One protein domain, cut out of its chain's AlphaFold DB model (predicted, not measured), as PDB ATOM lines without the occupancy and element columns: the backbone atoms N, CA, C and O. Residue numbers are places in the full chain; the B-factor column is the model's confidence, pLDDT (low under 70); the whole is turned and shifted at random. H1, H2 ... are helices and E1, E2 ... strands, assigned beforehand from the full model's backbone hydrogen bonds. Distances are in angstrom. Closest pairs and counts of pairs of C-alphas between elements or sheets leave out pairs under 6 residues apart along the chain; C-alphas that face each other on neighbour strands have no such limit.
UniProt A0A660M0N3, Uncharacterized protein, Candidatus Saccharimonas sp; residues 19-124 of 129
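Overview. This is residues 19 to 124 of the 129 residues of an uncharacterized protein of Candidatus Saccharimonas sp (UniProt A0A660M0N3). A strongly twisted sheet of five strands makes the core, and two helices, H2 and H3, cover one of its faces, meeting at an angle near the end of H2. The short helix H1 makes a corner with the start of H2, and H4, between E2 and E3 along the chain, only grazes the sheet. The printed part has 106 residues, with four named helices and five named strands in the order E1 H1 H2 H3 E2 H4 E3 E4 E5. The sheet is mixed, in the order E1 E5 E4 E3 E2, and the class is mixed, helices and strands. The whole is compact, with a radius of gyration of the C-alphas of 13.2 A, and rounded, spanning 33 by 30 by 24 A.

Along the chain. E1 is residues 19 to 21, from C-alpha 19 at (17.313, 90.649, 48.181). E5, residues 115 to 123, is 23.2 A long and ends at C-alpha 123 at (32.013, 86.909, 36.281). E4 is residues 103 to 110, 22.9 A, E3 is residues 93 to 97, 13.3 A, and E2 is residues 69 to 72, 10.1 A. H2, residues 39 to 52, is 20.5 A long and begins at C-alpha 39 at (23.738, 77.112, 34.452). H1 is residues 32 to 37, H3 is residues 58 to 64, and H4 is residues 78 to 87, 14.1 A.

Arrangement. E3, E4 and E5 form a meander, each strand the antiparallel neighbour of the one before, and E3 with E4 and E4 with E5 are hairpins. N 106 and O 120 of E4 and E5 are 2.8 A apart, and N 94 and O 107 of E3 and E4 also 2.8 A, within hydrogen-bond range. Edge strand E2 is antiparallel to E3, with N 71 and O 95 at 2.8 A. Edge strand E1 is parallel to E5, with N 20 and O 116 at 2.8 A. H2 is on the sheet at a height of 9.4 A, along the strands, at 16 degrees to E5 on the local plane. H3 is on the same face, at a height of 8.6 A, over E3. H2, with residues 51 to 52 alone, only just touches H3, with 3 pairs of C-alphas within 8 A; the closest C-alphas are those of Ile 52 and Met 61, 6.7 A. H1 and H2 only just touch, and only at the corner, Phe 35 and Ile 42 having the closest C-alphas, 6.8 A. H4 grazes the sheet with residues 80 to 87. In H1, H2, H3 and H4 every O i to N i+4 pair is within hydrogen-bond range.

Size, cuts and confidence. The C-alphas farthest apart, of Thr 37 and Gln 112, are 35.8 A apart. The printed part has no cut, and no link is long. Confidence is under 70 at residues 22 to 38, 66 to 67, 99 to 101 and 124.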
ATOM      1  N   PRO A  19      16.474  90.163  49.267       81.81
ATOM      2  CA  PRO A  19      17.313  90.649  48.181       81.81
ATOM      3  C   PRO A  19      16.678  91.878  47.534       81.81
ATOM      4  O   PRO A  19      15.506  91.859  47.162       81.81
ATOM      5  N   SER A  20      17.486  92.908  47.338       79.62
ATOM      6  CA  SER A  20      17.187  94.078  46.522       79.62
ATOM      7  C   SER A  20      18.246  94.182  45.430       79.62
ATOM      8  O   SER A  20      19.413  93.888  45.677       79.62
ATOM      9  N   PHE A  21      17.858  94.573  44.220       73.12
ATOM     10  CA  PHE A  21      18.809  94.925  43.166       73.12
ATOM     11  C   PHE A  21      18.789  96.438  43.019       73.12
ATOM     12  O   PHE A  21      17.737  97.009  42.725       73.12
ATOM     13  N   ASP A  22      19.937  97.086  43.206       64.81
ATOM     14  CA  ASP A  22      20.023  98.528  43.000       64.81
ATOM     15  C   ASP A  22      20.055  98.829  41.493       64.81
ATOM     16  O   ASP A  22      21.089  98.784  40.824       64.81
ATOM     17  N   TYR A  23      18.871  99.062  40.929       51.31
ATOM     18  CA  TYR A  23      18.649  99.224  39.490       51.31
ATOM     19  C   TYR A  23      19.445 100.399  38.890       51.31
ATOM     20  O   TYR A  23      19.798 100.374  37.709       51.31
ATOM     21  N   TYR A  24      19.780 101.418  39.691       46.53
ATOM     22  CA  TYR A  24      20.329 102.681  39.189       46.53
ATOM     23  C   TYR A  24      21.822 102.634  38.827       46.53
ATOM     24  O   TYR A  24      22.257 103.410  37.975       46.53
ATOM     25  N   ALA A  25      22.604 101.700  39.378       48.06
ATOM     26  CA  ALA A  25      24.015 101.527  39.006       48.06
ATOM     27  C   ALA A  25      24.223 100.569  37.810       48.06
ATOM     28  O   ALA A  25      25.306 100.525  37.221       48.06
ATOM     29  N   HIS A  26      23.189  99.810  37.421       48.34
ATOM     30  CA  HIS A  26      23.330  98.609  36.585       48.34
ATOM     31  C   HIS A  26      22.808  98.691  35.156       48.34
ATOM     32  O   HIS A  26      22.995  97.733  34.406       48.34
ATOM     33  N   ALA A  27      22.277  99.830  34.708       45.41
ATOM     34  CA  ALA A  27      21.902 100.003  33.300       45.41
ATOM     35  C   ALA A  27      23.069  99.739  32.312       45.41
ATOM     36  O   ALA A  27      22.838  99.511  31.129       45.41
ATOM     37  N   ARG A  28      24.327  99.746  32.787       46.78
ATOM     38  CA  ARG A  28      25.544  99.498  31.991       46.78
ATOM     39  C   ARG A  28      26.100  98.067  32.054       46.78
ATOM     40  O   ARG A  28      27.065  97.789  31.348       46.78
ATOM     41  N   HIS A  29      25.532  97.167  32.860       53.78
ATOM     42  CA  HIS A  29      26.073  95.814  33.068       53.78
ATOM     43  C   HIS A  29      24.962  94.762  32.950       53.78
ATOM     44  O   HIS A  29      24.420  94.326  33.968       53.78
ATOM     45  N   PRO A  30      24.567  94.382  31.721       53.06
ATOM     46  CA  PRO A  30      23.427  93.503  31.517       53.06
ATOM     47  C   PRO A  30      23.701  92.116  32.107       53.06
ATOM     48  O   PRO A  30      24.597  91.390  31.676       53.06
ATOM     49  N   LEU A  31      22.871  91.724  33.077       57.44
ATOM     50  CA  LEU A  31      22.817  90.361  33.618       57.44
ATOM     51  C   LEU A  31      22.446  89.322  32.545       57.44
ATOM     52  O   LEU A  31      22.583  88.122  32.775       57.44
ATOM     53  N   ASP A  32      21.998  89.768  31.371       57.41
ATOM     54  CA  ASP A  32      21.620  88.926  30.237       57.41
ATOM     55  C   ASP A  32      22.712  87.926  29.856       57.41
ATOM     56  O   ASP A  32      22.409  86.759  29.600       57.41
ATOM     57  N   ASP A  33      23.981  88.337  29.875       58.25
ATOM     58  CA  ASP A  33      25.087  87.430  29.562       58.25
ATOM     59  C   ASP A  33      25.272  86.373  30.654       58.25
ATOM     60  O   ASP A  33      25.563  85.217  30.344       58.25
ATOM     61  N   VAL A  34      25.012  86.713  31.922       61.03
ATOM     62  CA  VAL A  34      25.045  85.770  33.056       61.03
ATOM     63  C   VAL A  34      23.993  84.675  32.875       61.03
ATOM     64  O   VAL A  34      24.292  83.491  33.051       61.03
ATOM     65  N   PHE A  35      22.774  85.056  32.484       59.66
ATOM     66  CA  PHE A  35      21.671  84.118  32.275       59.66
ATOM     67  C   PHE A  35      21.849  83.251  31.023       59.66
ATOM     68  O   PHE A  35      21.394  82.107  31.004       59.66
ATOM     69  N   LYS A  36      22.543  83.761  29.999       60.44
ATOM     70  CA  LYS A  36      22.789  83.039  28.743       60.44
ATOM     71  C   LYS A  36      23.984  82.088  28.807       60.44
ATOM     72  O   LYS A  36      23.967  81.063  28.131       60.44
ATOM     73  N   THR A  37      25.025  82.397  29.587       60.41
ATOM     74  CA  THR A  37      26.324  81.725  29.412       60.41
ATOM     75  C   THR A  37      26.556  80.474  30.259       60.41
ATOM     76  O   THR A  37      27.194  79.567  29.728       60.41
ATOM     77  N   LYS A  38      26.083  80.338  31.518       67.38
ATOM     78  CA  LYS A  38      26.300  79.092  32.311       67.38
ATOM     79  C   LYS A  38      25.264  78.819  33.417       67.38
ATOM     80  O   LYS A  38      25.107  79.602  34.352       67.38
ATOM     81  N   LYS A  39      24.677  77.610  33.413       72.38
ATOM     82  CA  LYS A  39      23.738  77.112  34.452       72.38
ATOM     83  C   LYS A  39      24.317  77.113  35.877       72.38
ATOM     84  O   LYS A  39      23.572  77.311  36.835       72.38
ATOM     85  N   SER A  40      25.626  76.902  36.033       75.69
ATOM     86  CA  SER A  40      26.280  76.871  37.349       75.69
ATOM     87  C   SER A  40      26.231  78.226  38.064       75.69
ATOM     88  O   SER A  40      25.955  78.265  39.261       75.69
ATOM     89  N   TYR A  41      26.401  79.342  37.342       78.44
ATOM     90  CA  TYR A  41      26.307  80.690  37.920       78.44
ATOM     91  C   TYR A  41      24.907  80.992  38.450       78.44
ATOM     92  O   TYR A  41      24.764  81.487  39.566       78.44
ATOM     93  N   ILE A  42      23.873  80.609  37.698       78.94
ATOM     94  CA  ILE A  42      22.474  80.780  38.112       78.94
ATOM     95  C   ILE A  42      22.195  80.007  39.406       78.94
ATOM     96  O   ILE A  42      21.553  80.536  40.310       78.94
ATOM     97  N   SER A  43      22.705  78.775  39.532       82.25
ATOM     98  CA  SER A  43      22.531  77.978  40.753       82.25
ATOM     99  C   SER A  43      23.160  78.648  41.977       82.25
ATOM    100  O   SER A  43      22.550  78.675  43.046       82.25
ATOM    101  N   HIS A  44      24.348  79.238  41.820       84.62
ATOM    102  CA  HIS A  44      25.042  79.958  42.890       84.62
ATOM    103  C   HIS A  44      24.316  81.237  43.306       84.62
ATOM    104  O   HIS A  44      24.112  81.457  44.499       84.62
ATOM    105  N   ILE A  45      23.861  82.036  42.336       83.81
ATOM    106  CA  ILE A  45      23.080  83.256  42.584       83.81
ATOM    107  C   ILE A  45      21.753  82.901  43.268       83.81
ATOM    108  O   ILE A  45      21.402  83.503  44.279       83.81
ATOM    109  N   ARG A  46      21.049  81.862  42.801       84.75
ATOM    110  CA  ARG A  46      19.827  81.366  43.453       84.75
ATOM    111  C   ARG A  46      20.099  80.895  44.880       84.75
ATOM    112  O   ARG A  46      19.340  81.227  45.782       84.75
ATOM    113  N   GLY A  47      21.182  80.148  45.096       86.81
ATOM    114  CA  GLY A  47      21.578  79.695  46.429       86.81
ATOM    115  C   GLY A  47      21.965  80.848  47.357       86.81
ATOM    116  O   GLY A  47      21.712  80.781  48.554       86.81
ATOM    117  N   PHE A  48      22.559  81.921  46.825       88.69
ATOM    118  CA  PHE A  48      22.779  83.159  47.575       88.69
ATOM    119  C   PHE A  48      21.455  83.783  48.004       88.69
ATOM    120  O   PHE A  48      21.223  83.942  49.198       88.69
ATOM    121  N   MET A  49      20.580  84.071  47.034       86.88
ATOM    122  CA  MET A  49      19.299  84.736  47.271       86.88
ATOM    123  C   MET A  49      18.398  83.928  48.205       86.88
ATOM    124  O   MET A  49      17.757  84.503  49.068       86.88
ATOM    125  N   SER A  50      18.378  82.601  48.082       85.94
ATOM    126  CA  SER A  50      17.631  81.737  49.000       85.94
ATOM    127  C   SER A  50      18.196  81.790  50.418       85.94
ATOM    128  O   SER A  50      17.437  81.881  51.373       85.94
ATOM    129  N   GLY A  51      19.520  81.726  50.572       87.50
ATOM    130  CA  GLY A  51      20.128  81.629  51.896       87.50
ATOM    131  C   GLY A  51      20.079  82.933  52.698       87.50
ATOM    132  O   GLY A  51      20.023  82.888  53.925       87.50
ATOM    133  N   ILE A  52      20.043  84.102  52.046       89.25
ATOM    134  CA  ILE A  52      19.923  85.387  52.760       89.25
ATOM    135  C   ILE A  52      18.583  85.538  53.497       89.25
ATOM    136  O   ILE A  52      18.558  86.159  54.560       89.25
ATOM    137  N   PHE A  53      17.508  84.896  53.018       86.94
ATOM    138  CA  PHE A  53      16.208  84.880  53.700       86.94
ATOM    139  C   PHE A  53      16.253  84.180  55.059       86.94
ATOM    140  O   PHE A  53      15.394  84.422  55.903       86.94
ATOM    141  N   GLU A  54      17.253  83.334  55.294       85.19
ATOM    142  CA  GLU A  54      17.437  82.614  56.555       85.19
ATOM    143  C   GLU A  54      18.482  83.277  57.466       85.19
ATOM    144  O   GLU A  54      18.759  82.789  58.568       85.19
ATOM    145  N   CYS A  55      19.101  84.373  57.021       87.50
ATOM    146  CA  CYS A  55      20.166  85.060  57.745       87.50
ATOM    147  C   CYS A  55      19.635  86.322  58.431       87.50
ATOM    148  O   CYS A  55      18.939  87.117  57.811       87.50
ATOM    149  N   CYS A  56      20.003  86.548  59.695       85.62
ATOM    150  CA  CYS A  56      19.613  87.746  60.448       85.62
ATOM    151  C   CYS A  56      20.776  88.733  60.627       85.62
ATOM    152  O   CYS A  56      20.566  89.886  61.006       85.62
ATOM    153  N   SER A  57      21.998  88.314  60.303       86.81
ATOM    154  CA  SER A  57      23.217  89.114  60.377       86.81
ATOM    155  C   SER A  57      24.246  88.697  59.318       86.81
ATOM    156  O   SER A  57      24.140  87.631  58.711       86.81
ATOM    157  N   ILE A  58      25.294  89.507  59.139       87.44
ATOM    158  CA  ILE A  58      26.467  89.127  58.335       87.44
ATOM    159  C   ILE A  58      27.184  87.891  58.903       87.44
ATOM    160  O   ILE A  58      27.766  87.111  58.153       87.44
ATOM    161  N   ILE A  59      27.136  87.700  60.226       88.06
ATOM    162  CA  ILE A  59      27.719  86.533  60.900       88.06
ATOM    163  C   ILE A  59      26.948  85.276  60.488       88.06
ATOM    164  O   ILE A  59      27.562  84.285  60.102       88.06
ATOM    165  N   ASP A  60      25.613  85.343  60.462       88.62
ATOM    166  CA  ASP A  60      24.786  84.233  59.977       88.62
ATOM    167  C   ASP A  60      25.071  83.926  58.515       88.62
ATOM    168  O   ASP A  60      25.203  82.761  58.163       88.62
ATOM    169  N   MET A  61      25.223  84.950  57.669       89.38
ATOM    170  CA  MET A  61      25.565  84.746  56.261       89.38
ATOM    171  C   MET A  61      26.893  84.006  56.109       89.38
ATOM    172  O   MET A  61      26.973  83.061  55.331       89.38
ATOM    173  N   LYS A  62      27.919  84.394  56.878       87.62
ATOM    174  CA  LYS A  62      29.229  83.723  56.874       87.62
ATOM    175  C   LYS A  62      29.142  82.256  57.299       87.62
ATOM    176  O   LYS A  62      29.872  81.436  56.758       87.62
ATOM    177  N   ASN A  63      28.249  81.933  58.231       84.81
ATOM    178  CA  ASN A  63      28.109  80.581  58.769       84.81
ATOM    179  C   ASN A  63      27.177  79.691  57.927       84.81
ATOM    180  O   ASN A  63      27.459  78.510  57.738       84.81
ATOM    181  N   LYS A  64      26.058  80.236  57.436       83.38
ATOM    182  CA  LYS A  64      24.987  79.488  56.757       83.38
ATOM    183  C   LYS A  64      25.181  79.379  55.252       83.38
ATOM    184  O   LYS A  64      24.746  78.401  54.653       83.38
ATOM    185  N   LEU A  65      25.829  80.354  54.616       84.50
ATOM    186  CA  LEU A  65      26.110  80.302  53.181       84.50
ATOM    187  C   LEU A  65      27.375  79.460  52.916       84.50
ATOM    188  O   LEU A  65      28.349  79.951  52.351       84.50
ATOM    189  N   THR A  66      27.350  78.191  53.343       65.06
ATOM    190  CA  THR A  66      28.459  77.223  53.261       65.06
ATOM    191  C   THR A  66      29.062  77.108  51.861       65.06
ATOM    192  O   THR A  66      28.344  77.142  50.860       65.06
ATOM    193  N   GLY A  67      30.387  76.924  51.797       64.62
ATOM    194  CA  GLY A  67      31.146  76.807  50.544       64.62
ATOM    195  C   GLY A  67      31.467  78.145  49.872       64.62
ATOM    196  O   GLY A  67      31.866  78.160  48.711       64.62
ATOM    197  N   LYS A  68      31.269  79.265  50.578       74.19
ATOM    198  CA  LYS A  68      31.468  80.613  50.046       74.19
ATOM    199  C   LYS A  68      32.267  81.458  51.023       74.19
ATOM    200  O   LYS A  68      32.017  81.428  52.226       74.19
ATOM    201  N   GLU A  69      33.197  82.246  50.505       84.50
ATOM    202  CA  GLU A  69      33.998  83.140  51.337       84.50
ATOM    203  C   GLU A  69      33.402  84.550  51.291       84.50
ATOM    204  O   GLU A  69      33.434  85.206  50.250       84.50
ATOM    205  N   ILE A  70      32.832  85.013  52.411       90.06
ATOM    206  CA  ILE A  70      32.280  86.370  52.519       90.06
ATOM    207  C   ILE A  70      33.303  87.302  53.169       90.06
ATOM    208  O   ILE A  70      33.610  87.177  54.360       90.06
ATOM    209  N   LYS A  71      33.785  88.285  52.408       90.00
ATOM    210  CA  LYS A  71      34.762  89.292  52.847       90.00
ATOM    211  C   LYS A  71      34.137  90.671  52.917       90.00
ATOM    212  O   LYS A  71      33.353  91.049  52.055       90.00
ATOM    213  N   ALA A  72      34.521  91.437  53.934       90.50
ATOM    214  CA  ALA A  72      34.292  92.874  53.927       90.50
ATOM    215  C   ALA A  72      35.301  93.527  52.976       90.50
ATOM    216  O   ALA A  72      36.490  93.204  53.010       90.50
ATOM    217  N   ILE A  73      34.831  94.448  52.144       87.62
ATOM    218  CA  ILE A  73      35.689  95.241  51.270       87.62
ATOM    219  C   ILE A  73      36.208  96.416  52.093       87.62
ATOM    220  O   ILE A  73      35.475  97.356  52.391       87.62
ATOM    221  N   GLY A  74      37.460  96.326  52.540       81.19
ATOM    222  CA  GLY A  74      38.067  97.360  53.376       81.19
ATOM    223  C   GLY A  74      38.388  98.618  52.574       81.19
ATOM    224  O   GLY A  74      39.062  98.518  51.558       81.19
ATOM    225  N   ASN A  75      37.987  99.793  53.064       73.56
ATOM    226  CA  ASN A  75      38.033 101.083  52.352       73.56
ATOM    227  C   ASN A  75      39.378 101.455  51.697       73.56
ATOM    228  O   ASN A  75      39.393 102.220  50.735       73.56
ATOM    229  N   ASN A  76      40.495 100.914  52.188       76.94
ATOM    230  CA  ASN A  76      41.838 101.225  51.694       76.94
ATOM    231  C   ASN A  76      42.404 100.195  50.701       76.94
ATOM    232  O   ASN A  76      43.509 100.401  50.201       76.94
ATOM    233  N   SER A  77      41.698  99.096  50.407       80.75
ATOM    234  CA  SER A  77      42.177  98.112  49.431       80.75
ATOM    235  C   SER A  77      42.036  98.634  47.996       80.75
ATOM    236  O   SER A  77      41.140  99.421  47.690       80.75
ATOM    237  N   GLU A  78      42.901  98.178  47.087       82.19
ATOM    238  CA  GLU A  78      42.789  98.517  45.657       82.19
ATOM    239  C   GLU A  78      41.456  98.049  45.062       82.19
ATOM    240  O   GLU A  78      40.849  98.735  44.239       82.19
ATOM    241  N   GLU A  79      40.937  96.918  45.542       79.38
ATOM    242  CA  GLU A  79      39.574  96.491  45.245       79.38
ATOM    243  C   GLU A  79      38.542  97.523  45.709       79.38
ATOM    244  O   GLU A  79      37.716  97.940  44.904       79.38
ATOM    245  N   ALA A  80      38.595  97.981  46.962       77.94
ATOM    246  CA  ALA A  80      37.639  98.955  47.476       77.94
ATOM    247  C   ALA A  80      37.682 100.265  46.701       77.94
ATOM    248  O   ALA A  80      36.635 100.798  46.352       77.94
ATOM    249  N   LYS A  81      38.876 100.757  46.356       81.75
ATOM    250  CA  LYS A  81      39.027 101.958  45.523       81.75
ATOM    251  C   LYS A  81      38.344 101.792  44.165       81.75
ATOM    252  O   LYS A  81      37.682 102.721  43.704       81.75
ATOM    253  N   ARG A  82      38.478 100.624  43.528       78.69
ATOM    254  CA  ARG A  82      37.843 100.316  42.234       78.69
ATOM    255  C   ARG A  82      36.334 100.164  42.359       78.69
ATOM    256  O   ARG A  82      35.593 100.846  41.657       78.69
ATOM    257  N   VAL A  83      35.884  99.333  43.290       78.81
ATOM    258  CA  VAL A  83      34.467  99.060  43.536       78.81
ATOM    259  C   VAL A  83      33.740 100.340  43.951       78.81
ATOM    260  O   VAL A  83      32.717 100.665  43.361       78.81
ATOM    261  N   ASN A  84      34.299 101.139  44.863       77.31
ATOM    262  CA  ASN A  84      33.699 102.409  45.283       77.31
ATOM    263  C   ASN A  84      33.689 103.451  44.157       77.31
ATOM    264  O   ASN A  84      32.744 104.229  44.062       77.31
ATOM    265  N   ARG A  85      34.693 103.461  43.268       77.25
ATOM    266  CA  ARG A  85      34.695 104.347  42.091       77.25
ATOM    267  C   ARG A  85      33.545 104.026  41.135       77.25
ATOM    268  O   ARG A  85      32.947 104.952  40.588       77.25
ATOM    269  N   VAL A  86      33.266 102.739  40.919       76.31
ATOM    270  CA  VAL A  86      32.252 102.273  39.959       76.31
ATOM    271  C   VAL A  86      30.856 102.289  40.576       76.31
ATOM    272  O   VAL A  86      29.950 102.893  40.011       76.31
ATOM    273  N   LEU A  87      30.691 101.660  41.739       76.44
ATOM    274  CA  LEU A  87      29.392 101.445  42.377       76.44
ATOM    275  C   LEU A  87      28.933 102.640  43.213       76.44
ATOM    276  O   LEU A  87      27.736 102.797  43.425       76.44
ATOM    277  N   LYS A  88      29.867 103.479  43.694       75.12
ATOM    278  CA  LYS A  88      29.591 104.650  44.549       75.12
ATOM    279  C   LYS A  88      28.676 104.343  45.744       75.12
ATOM    280  O   LYS A  88      27.933 105.213  46.195       75.12
ATOM    281  N   TYR A  89      28.725 103.114  46.256       76.81
ATOM    282  CA  TYR A  89      27.867 102.688  47.354       76.81
ATOM    283  C   TYR A  89      28.314 103.367  48.662       76.81
ATOM    284  O   TYR A  89      29.503 103.328  48.984       76.81
ATOM    285  N   PRO A  90      27.403 104.003  49.418       72.56
ATOM    286  CA  PRO A  90      27.771 104.862  50.546       72.56
ATOM    287  C   PRO A  90      28.062 104.102  51.851       72.56
ATOM    288  O   PRO A  90      28.488 104.716  52.828       72.56
ATOM    289  N   PHE A  91      27.832 102.787  51.892       79.06
ATOM    290  CA  PHE A  91      27.976 101.972  53.102       79.06
ATOM    291  C   PHE A  91      29.012 100.852  52.936       79.06
ATOM    292  O   PHE A  91      29.608 100.669  51.875       79.06
ATOM    293  N   GLN A  92      29.230 100.079  54.004       86.12
ATOM    294  CA  GLN A  92      30.129  98.927  53.980       86.12
ATOM    295  C   GLN A  92      29.660  97.890  52.952       86.12
ATOM    296  O   GLN A  92      28.571  97.327  53.072       86.12
ATOM    297  N   LEU A  93      30.530  97.589  51.989       87.25
ATOM    298  CA  LEU A  93      30.320  96.523  51.020       87.25
ATOM    299  C   LEU A  93      30.924  95.206  51.494       87.25
ATOM    300  O   LEU A  93      31.999  95.155  52.103       87.25
ATOM    301  N   TYR A  94      30.244  94.133  51.132       90.50
ATOM    302  CA  TYR A  94      30.709  92.770  51.258       90.50
ATOM    303  C   TYR A  94      30.812  92.142  49.877       90.50
ATOM    304  O   TYR A  94      30.114  92.518  48.935       90.50
ATOM    305  N   ARG A  95      31.691  91.156  49.771       89.81
ATOM    306  CA  ARG A  95      31.837  90.303  48.602       89.81
ATOM    307  C   ARG A  95      31.682  88.865  49.026       89.81
ATOM    308  O   ARG A  95      32.253  88.474  50.039       89.81
ATOM    309  N   VAL A  96      30.979  88.075  48.228       90.38
ATOM    310  CA  VAL A  96      31.020  86.616  48.317       90.38
ATOM    311  C   VAL A  96      31.776  86.039  47.119       90.38
ATOM    312  O   VAL A  96      31.426  86.329  45.975       90.38
ATOM    313  N   ASP A  97      32.818  85.248  47.386       86.81
ATOM    314  CA  ASP A  97      33.566  84.486  46.379       86.81
ATOM    315  C   ASP A  97      33.080  83.036  46.312       86.81
ATOM    316  O   ASP A  97      32.951  82.356  47.333       86.81
ATOM    317  N   TYR A  98      32.892  82.553  45.085       82.44
ATOM    318  CA  TYR A  98      32.549  81.161  44.769       82.44
ATOM    319  C   TYR A  98      33.737  80.376  44.186       82.44
ATOM    320  O   TYR A  98      33.524  79.460  43.390       82.44
ATOM    321  N   GLY A  99      34.967  80.780  44.537       69.44
ATOM    322  CA  GLY A  99      36.231  80.106  44.211       69.44
ATOM    323  C   GLY A  99      36.348  79.678  42.748       69.44
ATOM    324  O   GLY A  99      36.640  80.484  41.865       69.44
ATOM    325  N   ASP A 100      36.058  78.405  42.500       65.69
ATOM    326  CA  ASP A 100      36.316  77.649  41.271       65.69
ATOM    327  C   ASP A 100      35.689  78.222  39.992       65.69
ATOM    328  O   ASP A 100      36.134  77.927  38.885       65.69
ATOM    329  N   ASN A 101      34.641  79.040  40.112       67.44
ATOM    330  CA  ASN A 101      33.891  79.521  38.950       67.44
ATOM    331  C   ASN A 101      34.166  80.996  38.600       67.44
ATOM    332  O   ASN A 101      33.652  81.487  37.588       67.44
ATOM    333  N   GLY A 102      34.951  81.704  39.424       74.62
ATOM    334  CA  GLY A 102      35.252  83.131  39.257       74.62
ATOM    335  C   GLY A 102      34.044  84.060  39.445       74.62
ATOM    336  O   GLY A 102      34.088  85.207  39.013       74.62
ATOM    337  N   LEU A 103      32.947  83.566  40.031       81.69
ATOM    338  CA  LEU A 103      31.760  84.363  40.348       81.69
ATOM    339  C   LEU A 103      31.980  85.121  41.660       81.69
ATOM    340  O   LEU A 103      32.268  84.506  42.692       81.69
ATOM    341  N   ARG A 104      31.757  86.434  41.617       85.38
ATOM    342  CA  ARG A 104      31.686  87.322  42.779       85.38
ATOM    343  C   ARG A 104      30.342  88.029  42.815       85.38
ATOM    344  O   ARG A 104      29.872  88.510  41.788       85.38
ATOM    345  N   ILE A 105      29.747  88.119  44.001       87.44
ATOM    346  CA  ILE A 105      28.572  88.968  44.236       87.44
ATOM    347  C   ILE A 105      28.961  90.025  45.265       87.44
ATOM    348  O   ILE A 105      29.428  89.689  46.354       87.44
ATOM    349  N   TYR A 106      28.778  91.286  44.893       87.62
ATOM    350  CA  TYR A 106      28.999  92.458  45.729       87.62
ATOM    351  C   TYR A 106      27.667  92.900  46.312       87.62
ATOM    352  O   TYR A 106      26.689  93.047  45.576       87.62
ATOM    353  N   PHE A 107      27.617  93.095  47.626       88.88
ATOM    354  CA  PHE A 107      26.377  93.452  48.294       88.88
ATOM    355  C   PHE A 107      26.575  94.323  49.534       88.88
ATOM    356  O   PHE A 107      27.582  94.219  50.235       88.88
ATOM    357  N   GLY A 108      25.587  95.166  49.807       87.75
ATOM    358  CA  GLY A 108      25.419  95.873  51.070       87.75
ATOM    359  C   GLY A 108      24.369  95.198  51.949       87.75
ATOM    360  O   GLY A 108      23.570  94.388  51.477       87.75
ATOM    361  N   ILE A 109      24.370  95.519  53.243       86.88
ATOM    362  CA  ILE A 109      23.339  95.066  54.182       86.88
ATOM    363  C   ILE A 109      22.728  96.287  54.859       86.88
ATOM    364  O   ILE A 109      23.430  97.035  55.539       86.88
ATOM    365  N   SER A 110      21.409  96.424  54.763       82.38
ATOM    366  CA  SER A 110      20.642  97.340  55.598       82.38
ATOM    367  C   SER A 110      19.958  96.572  56.721       82.38
ATOM    368  O   SER A 110      18.970  95.865  56.508       82.38
ATOM    369  N   GLN A 111      20.463  96.724  57.947       78.25
ATOM    370  CA  GLN A 111      19.821  96.140  59.129       78.25
ATOM    371  C   GLN A 111      18.467  96.791  59.423       78.25
ATOM    372  O   GLN A 111      17.528  96.093  59.801       78.25
ATOM    373  N   GLN A 112      18.361  98.106  59.207       78.12
ATOM    374  CA  GLN A 112      17.139  98.878  59.432       78.12
ATOM    375  C   GLN A 112      15.989  98.382  58.551       78.12
ATOM    376  O   GLN A 112      14.878  98.207  59.041       78.12
ATOM    377  N   TYR A 113      16.264  98.127  57.269       79.12
ATOM    378  CA  TYR A 113      15.244  97.716  56.302       79.12
ATOM    379  C   TYR A 113      15.201  96.203  56.063       79.12
ATOM    380  O   TYR A 113      14.374  95.740  55.285       79.12
ATOM    381  N   ARG A 114      16.076  95.429  56.723       82.25
ATOM    382  CA  ARG A 114      16.257  93.988  56.475       82.25
ATOM    383  C   ARG A 114      16.482  93.693  54.986       82.25
ATOM    384  O   ARG A 114      15.936  92.736  54.444       82.25
ATOM    385  N   LEU A 115      17.327  94.498  54.339       85.75
ATOM    386  CA  LEU A 115      17.681  94.341  52.926       85.75
ATOM    387  C   LEU A 115      19.126  93.879  52.745       85.75
ATOM    388  O   LEU A 115      20.023  94.282  53.489       85.75
ATOM    389  N   VAL A 116      19.332  93.052  51.726       88.06
ATOM    390  CA  VAL A 116      20.631  92.810  51.100       88.06
ATOM    391  C   VAL A 116      20.585  93.451  49.725       88.06
ATOM    392  O   VAL A 116      19.912  92.943  48.829       88.06
ATOM    393  N   ASP A 117      21.295  94.562  49.568       86.94
ATOM    394  CA  ASP A 117      21.388  95.267  48.294       86.94
ATOM    395  C   ASP A 117      22.463  94.591  47.455       86.94
ATOM    396  O   ASP A 117      23.646  94.694  47.763       86.94
ATOM    397  N   ILE A 118      22.072  93.867  46.414       85.81
ATOM    398  CA  ILE A 118      22.988  93.286  45.437       85.81
ATOM    399  C   ILE A 118      23.416  94.416  44.498       85.81
ATOM    400  O   ILE A 118      22.627  94.886  43.679       85.81
ATOM    401  N   VAL A 119      24.672  94.842  44.650       81.19
ATOM    402  CA  VAL A 119      25.246  96.031  43.994       81.19
ATOM    403  C   VAL A 119      26.171  95.673  42.835       81.19
ATOM    404  O   VAL A 119      26.592  96.561  42.113       81.19
ATOM    405  N   ALA A 120      26.573  94.411  42.661       79.12
ATOM    406  CA  ALA A 120      27.174  93.928  41.413       79.12
ATOM    407  C   ALA A 120      27.302  92.405  41.392       79.12
ATOM    408  O   ALA A 120      27.436  91.753  42.430       79.12
ATOM    409  N   ILE A 121      27.349  91.855  40.179       81.06
ATOM    410  CA  ILE A 121      27.734  90.471  39.912       81.06
ATOM    411  C   ILE A 121      28.889  90.507  38.911       81.06
ATOM    412  O   ILE A 121      28.741  91.030  37.811       81.06
ATOM    413  N   ASP A 122      30.038  89.965  39.303       78.25
ATOM    414  CA  ASP A 122      31.251  89.931  38.488       78.25
ATOM    415  C   ASP A 122      31.583  88.484  38.122       78.25
ATOM    416  O   ASP A 122      31.717  87.616  38.991       78.25
ATOM    417  N   LEU A 123      31.682  88.220  36.821       75.81
ATOM    418  CA  LEU A 123      32.013  86.909  36.281       75.81
ATOM    419  C   LEU A 123      33.483  86.878  35.878       75.81
ATOM    420  O   LEU A 123      33.950  87.756  35.166       75.81
ATOM    421  N   LYS A 124      34.206  85.826  36.276       67.31
ATOM    422  CA  LYS A 124      35.630  85.615  35.945       67.31
ATOM    423  C   LYS A 124      36.550  86.773  36.352       67.31
ATOM    424  O   LYS A 124      37.658  86.878  35.830       67.31
TER     425      LYS A 124